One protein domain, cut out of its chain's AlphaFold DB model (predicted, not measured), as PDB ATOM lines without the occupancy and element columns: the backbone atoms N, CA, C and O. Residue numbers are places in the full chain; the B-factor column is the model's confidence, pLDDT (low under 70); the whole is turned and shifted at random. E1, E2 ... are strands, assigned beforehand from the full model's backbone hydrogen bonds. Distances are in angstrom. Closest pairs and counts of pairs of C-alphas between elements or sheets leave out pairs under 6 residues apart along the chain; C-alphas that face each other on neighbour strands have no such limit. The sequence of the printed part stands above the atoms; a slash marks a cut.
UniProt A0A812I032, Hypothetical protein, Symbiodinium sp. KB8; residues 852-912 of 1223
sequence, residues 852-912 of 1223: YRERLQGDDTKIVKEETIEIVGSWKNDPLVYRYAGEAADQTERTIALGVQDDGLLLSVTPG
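AT A GLANCE: This is residues 852 to 912 of the 1223 residues of the protein "Hypothetical protein" of Symbiodinium sp. KB8 (UniProt A0A812I032). Look for one strongly twisted sheet, curled like part of a barrel but left open, with the long, bent strand E2 joining the pair E1 and E5 near one end to the pair E3 and E4 near the other. The hairpin loops holding residues 858 and 890 make the far ends of the length. The printed part has 61 residues, no named helix and five strands, E1 to E5 along the chain, in the antiparallel sheet order E4, E3, E2, E1, E5; it is all strand, though named elements hold 28 residues. It is only just loose, close to compact, with a radius of gyration of the C-alphas of 12.9 A, and spans 43 by 21 by 20 A.

HOW THE PARTS SIT: Begin at E2, residues 861 to 871, which bends by 75 degrees at residue 864. Its residues 861 to 865 pair with E1, residues 852 to 855, where N 862 and O 854 are 2.9 A apart. Its residues 869 to 871 pair with E3, residues 880 to 884, where N 870 and O 883 are 2.8 A apart. The edge strand E4, residues 894 to 896, is the antiparallel neighbour of E3, with N 880 and O 896 at 2.8 A, within hydrogen-bond range. E1 to E4 form a meander, each strand the antiparallel neighbour of the one before. The other edge strand, E5, residues 906 to 910, is antiparallel to E1, with N 906 and O 853 at 2.7 A. E4 and E5 are apart.

IN THESE COORDINATES: Find C-alpha 852 at (107.300, 180.116, 122.406), where E1 begins its 10.3 A. E2 runs 23.5 A to C-alpha 871 at (115.107, 185.057, 135.392). E3 covers 12.9 A, E4 6.8 A and E5 13.3 A, ending at C-alpha 910 at (109.254, 189.023, 128.475).

THE WHOLE: The C-alphas of Gly 858 and Asp 890, the two farthest apart, are 43.5 A from each other. The printed part has no cut, and no link is long. Confidence is under 70 at residues 855 to 861, 885 to 886, 888 to 892 and 903 to 904.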
ATOM      1  N   TYR A 852     107.024 180.982 123.553       81.81
ATOM      2  CA  TYR A 852     107.300 180.116 122.406       81.81
ATOM      3  C   TYR A 852     106.416 180.517 121.225       81.81
ATOM      4  O   TYR A 852     105.191 180.620 121.380       81.81
ATOM      5  N   ARG A 853     107.003 180.728 120.042       71.44
ATOM      6  CA  ARG A 853     106.272 181.200 118.857       71.44
ATOM      7  C   ARG A 853     106.534 180.368 117.610       71.44
ATOM      8  O   ARG A 853     107.646 179.920 117.385       71.44
ATOM      9  N   GLU A 854     105.523 180.244 116.764       79.00
ATOM     10  CA  GLU A 854     105.606 179.637 115.432       79.00
ATOM     11  C   GLU A 854     105.525 180.740 114.364       79.00
ATOM     12  O   GLU A 854     104.712 181.665 114.479       79.00
ATOM     13  N   ARG A 855     106.382 180.680 113.337       68.75
ATOM     14  CA  ARG A 855     106.417 181.671 112.247       68.75
ATOM     15  C   ARG A 855     105.322 181.358 111.216       68.75
ATOM     16  O   ARG A 855     105.288 180.258 110.672       68.75
ATOM     17  N   LEU A 856     104.428 182.315 110.954       65.69
ATOM     18  CA  LEU A 856     103.382 182.229 109.926       65.69
ATOM     19  C   LEU A 856     103.902 182.780 108.579       65.69
ATOM     20  O   LEU A 856     105.023 183.272 108.490       65.69
ATOM     21  N   GLN A 857     103.119 182.673 107.497       53.06
ATOM     22  CA  GLN A 857     103.481 183.258 106.193       53.06
ATOM     23  C   GLN A 857     103.630 184.789 106.298       53.06
ATOM     24  O   GLN A 857     102.641 185.484 106.504       53.06
ATOM     25  N   GLY A 858     104.850 185.305 106.102       57.09
ATOM     26  CA  GLY A 858     105.197 186.726 106.272       57.09
ATOM     27  C   GLY A 858     106.047 186.964 107.528       57.09
ATOM     28  O   GLY A 858     106.697 186.038 108.006       57.09
ATOM     29  N   ASP A 859     106.038 188.190 108.059       51.09
ATOM     30  CA  ASP A 859     106.693 188.540 109.339       51.09
ATOM     31  C   ASP A 859     105.809 188.229 110.571       51.09
ATOM     32  O   ASP A 859     106.210 188.454 111.712       51.09
ATOM     33  N   ASP A 860     104.607 187.678 110.370       53.34
ATOM     34  CA  ASP A 860     103.680 187.365 111.460       53.34
ATOM     35  C   ASP A 860     104.106 186.107 112.240       53.34
ATOM     36  O   ASP A 860     104.456 185.068 111.677       53.34
ATOM     37  N   THR A 861     104.028 186.173 113.571       63.88
ATOM     38  CA  THR A 861     104.308 185.045 114.476       63.88
ATOM     39  C   THR A 861     103.108 184.768 115.380       63.88
ATOM     40  O   THR A 861     102.427 185.689 115.831       63.88
ATOM     41  N   LYS A 862     102.834 183.491 115.666       72.56
ATOM     42  CA  LYS A 862     101.763 183.061 116.576       72.56
ATOM     43  C   LYS A 862     102.355 182.511 117.868       72.56
ATOM     44  O   LYS A 862     103.256 181.681 117.825       72.56
ATOM     45  N   ILE A 863     101.826 182.938 119.014       70.62
ATOM     46  CA  ILE A 863     102.205 182.380 120.320       70.62
ATOM     47  C   ILE A 863     101.636 180.960 120.434       70.62
ATOM     48  O   ILE A 863     100.428 180.756 120.313       70.62
ATOM     49  N   VAL A 864     102.520 179.988 120.652       78.31
ATOM     50  CA  VAL A 864     102.183 178.569 120.836       78.31
ATOM     51  C   VAL A 864     102.061 178.241 122.321       78.31
ATOM     52  O   VAL A 864     101.189 177.465 122.711       78.31
ATOM     53  N   LYS A 865     102.922 178.834 123.156       79.94
ATOM     54  CA  LYS A 865     103.002 178.546 124.591       79.94
ATOM     55  C   LYS A 865     103.631 179.715 125.358       79.94
ATOM     56  O   LYS A 865     104.583 180.320 124.871       79.94
ATOM     57  N   GLU A 866     103.129 179.991 126.560       80.88
ATOM     58  CA  GLU A 866     103.747 180.902 127.535       80.88
ATOM     59  C   GLU A 866     104.015 180.148 128.840       80.88
ATOM     60  O   GLU A 866     103.165 179.381 129.295       80.88
ATOM     61  N   GLU A 867     105.180 180.369 129.445       84.19
ATOM     62  CA  GLU A 867     105.544 179.815 130.752       84.19
ATOM     63  C   GLU A 867     106.034 180.923 131.682       84.19
ATOM     64  O   GLU A 867     106.867 181.742 131.294       84.19
ATOM     65  N   THR A 868     105.540 180.942 132.920       84.81
ATOM     66  CA  THR A 868     106.041 181.849 133.957       84.81
ATOM     67  C   THR A 868     107.341 181.305 134.538       84.81
ATOM     68  O   THR A 868     107.404 180.152 134.974       84.81
ATOM     69  N   ILE A 869     108.372 182.143 134.556       87.00
ATOM     70  CA  ILE A 869     109.726 181.798 134.995       87.00
ATOM     71  C   ILE A 869     110.243 182.835 136.001       87.00
ATOM     72  O   ILE A 869     109.606 183.855 136.238       87.00
ATOM     73  N   GLU A 870     111.392 182.566 136.608       86.69
ATOM     74  CA  GLU A 870     112.193 183.524 137.372       86.69
ATOM     75  C   GLU A 870     113.545 183.653 136.662       86.69
ATOM     76  O   GLU A 870     114.291 182.675 136.560       86.69
ATOM     77  N   ILE A 871     113.853 184.833 136.118       84.25
ATOM     78  CA  ILE A 871     115.107 185.057 135.392       84.25
ATOM     79  C   ILE A 871     116.251 185.240 136.395       84.25
ATOM     80  O   ILE A 871     116.208 186.111 137.263       84.25
ATOM     81  N   VAL A 872     117.312 184.443 136.253       81.44
ATOM     82  CA  VAL A 872     118.487 184.499 137.129       81.44
ATOM     83  C   VAL A 872     119.586 185.309 136.446       81.44
ATOM     84  O   VAL A 872     120.186 184.888 135.460       81.44
ATOM     85  N   GLY A 873     119.868 186.497 136.978       76.94
ATOM     86  CA  GLY A 873     120.838 187.422 136.389       76.94
ATOM     87  C   GLY A 873     120.228 188.291 135.286       76.94
ATOM     88  O   GLY A 873     119.109 188.787 135.425       76.94
ATOM     89  N   SER A 874     120.982 188.532 134.210       79.38
ATOM     90  CA  SER A 874     120.538 189.413 133.125       79.38
ATOM     91  C   SER A 874     119.602 188.708 132.163       79.38
ATOM     92  O   SER A 874     119.964 187.707 131.551       79.38
ATOM     93  N   TRP A 875     118.425 189.303 131.949       79.88
ATOM     94  CA  TRP A 875     117.478 188.867 130.920       79.88
ATOM     95  C   TRP A 875     118.029 188.999 129.491       79.88
ATOM     96  O   TRP A 875     117.427 188.482 128.555       79.88
ATOM     97  N   LYS A 876     119.173 189.682 129.324       74.50
ATOM     98  CA  LYS A 876     119.899 189.827 128.056       74.50
ATOM     99  C   LYS A 876     120.939 188.728 127.815       74.50
ATOM    100  O   LYS A 876     121.604 188.754 126.784       74.50
ATOM    101  N   ASN A 877     121.149 187.830 128.776       79.12
ATOM    102  CA  ASN A 877     122.088 186.729 128.606       79.12
ATOM    103  C   ASN A 877     121.587 185.774 127.516       79.12
ATOM    104  O   ASN A 877     120.403 185.449 127.475       79.12
ATOM    105  N   ASP A 878     122.509 185.303 126.677       74.50
ATOM    106  CA  ASP A 878     122.275 184.225 125.722       74.50
ATOM    107  C   ASP A 878     123.412 183.192 125.861       74.50
ATOM    108  O   ASP A 878     124.571 183.526 125.588       74.50
ATOM    109  N   PRO A 879     123.140 181.975 126.367       81.00
ATOM    110  CA  PRO A 879     121.824 181.467 126.756       81.00
ATOM    111  C   PRO A 879     121.264 182.137 128.028       81.00
ATOM    112  O   PRO A 879     121.997 182.438 128.973       81.00
ATOM    113  N   LEU A 880     119.945 182.347 128.056       86.19
ATOM    114  CA  LEU A 880     119.186 182.881 129.188       86.19
ATOM    115  C   LEU A 880     119.217 181.887 130.351       86.19
ATOM    116  O   LEU A 880     118.904 180.714 130.155       86.19
ATOM    117  N   VAL A 881     119.531 182.356 131.561       87.31
ATOM    118  CA  VAL A 881     119.509 181.543 132.789       87.31
ATOM    119  C   VAL A 881     118.196 181.783 133.543       87.31
ATOM    120  O   VAL A 881     117.844 182.934 133.808       87.31
ATOM    121  N   TYR A 882     117.453 180.730 133.890       87.31
ATOM    122  CA  TYR A 882     116.145 180.850 134.547       87.31
ATOM    123  C   TYR A 882     115.797 179.666 135.470       87.31
ATOM    124  O   TYR A 882     116.415 178.598 135.407       87.31
ATOM    125  N   ARG A 883     114.781 179.863 136.322       86.88
ATOM    126  CA  ARG A 883     114.115 178.844 137.162       86.88
ATOM    127  C   ARG A 883     112.599 178.863 136.925       86.88
ATOM    128  O   ARG A 883     112.078 179.860 136.426       86.88
ATOM    129  N   TYR A 884     111.874 177.795 137.264       82.06
ATOM    130  CA  TYR A 884     110.406 177.816 137.199       82.06
ATOM    131  C   TYR A 884     109.807 178.458 138.454       82.06
ATOM    132  O   TYR A 884     110.274 178.230 139.572       82.06
ATOM    133  N   ALA A 885     108.760 179.267 138.271       68.75
ATOM    134  CA  ALA A 885     108.126 179.993 139.367       68.75
ATOM    135  C   ALA A 885     107.562 179.025 140.430       68.75
ATOM    136  O   ALA A 885     106.701 178.197 140.131       68.75
ATOM    137  N   GLY A 886     108.040 179.145 141.676       65.75
ATOM    138  CA  GLY A 886     107.629 178.305 142.812       65.75
ATOM    139  C   GLY A 886     108.600 177.179 143.194       65.75
ATOM    140  O   GLY A 886     108.356 176.488 144.184       65.75
ATOM    141  N   GLU A 887     109.707 176.998 142.467       70.56
ATOM    142  CA  GLU A 887     110.782 176.071 142.849       70.56
ATOM    143  C   GLU A 887     111.665 176.674 143.970       70.56
ATOM    144  O   GLU A 887     111.951 177.871 143.993       70.56
ATOM    145  N   ALA A 888     112.085 175.854 144.944       58.34
ATOM    146  CA  ALA A 888     112.946 176.300 146.047       58.34
ATOM    147  C   ALA A 888     114.350 176.690 145.543       58.34
ATOM    148  O   ALA A 888     114.865 176.071 144.616       58.34
ATOM    149  N   ALA A 889     115.003 177.655 146.206       57.44
ATOM    150  CA  ALA A 889     116.300 178.222 145.798       57.44
ATOM    151  C   ALA A 889     117.462 177.206 145.659       57.44
ATOM    152  O   ALA A 889     118.478 177.541 145.058       57.44
ATOM    153  N   ASP A 890     117.311 175.982 146.179       53.09
ATOM    154  CA  ASP A 890     118.277 174.875 146.063       53.09
ATOM    155  C   ASP A 890     118.122 174.034 144.767       53.09
ATOM    156  O   ASP A 890     118.847 173.054 144.581       53.09
ATOM    157  N   GLN A 891     117.181 174.358 143.867       57.78
ATOM    158  CA  GLN A 891     116.980 173.640 142.595       57.78
ATOM    159  C   GLN A 891     117.822 174.193 141.425       57.78
ATOM    160  O   GLN A 891     118.272 175.335 141.429       57.78
ATOM    161  N   THR A 892     118.058 173.341 140.419       66.81
ATOM    162  CA  THR A 892     119.035 173.527 139.330       66.81
ATOM    163  C   THR A 892     118.644 174.656 138.369       66.81
ATOM    164  O   THR A 892     117.627 174.567 137.682       66.81
ATOM    165  N   GLU A 893     119.486 175.691 138.280       81.38
ATOM    166  CA  GLU A 893     119.406 176.739 137.254       81.38
ATOM    167  C   GLU A 893     119.447 176.121 135.850       81.38
ATOM    168  O   GLU A 893     120.261 175.235 135.571       81.38
ATOM    169  N   ARG A 894     118.559 176.574 134.962       84.75
ATOM    170  CA  ARG A 894     118.457 176.078 133.583       84.75
ATOM    171  C   ARG A 894     118.911 177.156 132.613       84.75
ATOM    172  O   ARG A 894     118.712 178.339 132.874       84.75
ATOM    173  N   THR A 895     119.498 176.745 131.492       86.69
ATOM    174  CA  THR A 895     119.929 177.651 130.422       86.69
ATOM    175  C   THR A 895     119.191 177.356 129.121       86.69
ATOM    176  O   THR A 895     119.001 176.193 128.766       86.69
ATOM    177  N   ILE A 896     118.758 178.399 128.409       83.81
ATOM    178  CA  ILE A 896     118.089 178.270 127.109       83.81
ATOM    179  C   ILE A 896     118.563 179.351 126.137       83.81
ATOM    180  O   ILE A 896     118.604 180.526 126.490       83.81
ATOM    181  N   ALA A 897     118.950 178.964 124.920       82.38
ATOM    182  CA  ALA A 897     119.325 179.928 123.886       82.38
ATOM    183  C   ALA A 897     118.076 180.670 123.391       82.38
ATOM    184  O   ALA A 897     117.043 180.038 123.173       82.38
ATOM    185  N   LEU A 898     118.139 181.990 123.232       78.12
ATOM    186  CA  LEU A 898     117.019 182.778 122.695       78.12
ATOM    187  C   LEU A 898     117.071 182.801 121.155       78.12
ATOM    188  O   LEU A 898     118.143 182.735 120.563       78.12
ATOM    189  N   GLY A 899     115.920 182.903 120.482       73.75
ATOM    190  CA  GLY A 899     115.842 182.874 119.011       73.75
ATOM    191  C   GLY A 899     115.294 181.563 118.437       73.75
ATOM    192  O   GLY A 899     114.493 180.890 119.087       73.75
ATOM    193  N   VAL A 900     115.643 181.246 117.183       76.75
ATOM    194  CA  VAL A 900     115.107 180.073 116.461       76.75
ATOM    195  C   VAL A 900     115.703 178.786 117.022       76.75
ATOM    196  O   VAL A 900     116.917 178.602 116.989       76.75
ATOM    197  N   GLN A 901     114.839 177.908 117.516       78.00
ATOM    198  CA  GLN A 901     115.189 176.593 118.043       78.00
ATOM    199  C   GLN A 901     115.233 175.534 116.929       78.00
ATOM    200  O   GLN A 901     114.686 175.725 115.840       78.00
ATOM    201  N   ASP A 902     115.837 174.379 117.225       72.38
ATOM    202  CA  ASP A 902     115.950 173.238 116.298       72.38
ATOM    203  C   ASP A 902     114.586 172.669 115.849       72.38
ATOM    204  O   ASP A 902     114.490 172.020 114.807       72.38
ATOM    205  N   ASP A 903     113.520 172.928 116.613       69.88
ATOM    206  CA  ASP A 903     112.134 172.551 116.307       69.88
ATOM    207  C   ASP A 903     111.392 173.577 115.422       69.88
ATOM    208  O   ASP A 903     110.222 173.383 115.087       69.88
ATOM    209  N   GLY A 904     112.069 174.656 115.008       68.50
ATOM    210  CA  GLY A 904     111.514 175.730 114.185       68.50
ATOM    211  C   GLY A 904     110.733 176.796 114.961       68.50
ATOM    212  O   GLY A 904     110.263 177.756 114.341       68.50
ATOM    213  N   LEU A 905     110.605 176.678 116.290       74.88
ATOM    214  CA  LEU A 905     109.959 177.688 117.128       74.88
ATOM    215  C   LEU A 905     110.913 178.854 117.432       74.88
ATOM    216  O   LEU A 905     112.091 178.675 117.731       74.88
ATOM    217  N   LEU A 906     110.390 180.078 117.386       75.81
ATOM    218  CA  LEU A 906     111.069 181.294 117.819       75.81
ATOM    219  C   LEU A 906     110.806 181.512 119.314       75.81
ATOM    220  O   LEU A 906     109.670 181.765 119.726       75.81
ATOM    221  N   LEU A 907     111.857 181.449 120.123       78.50
ATOM    222  CA  LEU A 907     111.784 181.653 121.564       78.50
ATOM    223  C   LEU A 907     112.140 183.097 121.940       78.50
ATOM    224  O   LEU A 907     113.163 183.626 121.504       78.50
ATOM    225  N   SER A 908     111.316 183.727 122.779       74.69
ATOM    226  CA  SER A 908     111.543 185.089 123.281       74.69
ATOM    227  C   SER A 908     111.200 185.214 124.764       74.69
ATOM    228  O   SER A 908     110.374 184.464 125.284       74.69
ATOM    229  N   VAL A 909     111.820 186.174 125.449       79.31
ATOM    230  CA  VAL A 909     111.598 186.442 126.876       79.31
ATOM    231  C   VAL A 909     110.879 187.775 127.074       79.31
ATOM    232  O   VAL A 909     111.168 188.761 126.397       79.31
ATOM    233  N   THR A 910     109.936 187.809 128.015       78.00
ATOM    234  CA  THR A 910     109.254 189.023 128.475       78.00
ATOM    235  C   THR A 910     109.524 189.193 129.971       78.00
ATOM    236  O   THR A 910     108.844 188.558 130.776       78.00
ATOM    237  N   PRO A 911     110.520 190.007 130.362       78.00
ATOM    238  CA  PRO A 911     110.828 190.246 131.770       78.00
ATOM    239  C   PRO A 911     109.677 190.962 132.487       78.00
ATOM    240  O   PRO A 911     109.027 191.841 131.912       78.00
ATOM    241  N   GLY A 912     109.460 190.621 133.751       79.94
ATOM    242  CA  GLY A 912     108.611 191.345 134.682       79.94
ATOM    243  C   GLY A 912     109.256 192.657 135.131       79.94
ATOM    244  O   GLY A 912     110.454 192.905 134.948       79.94
TER     245      GLY A 912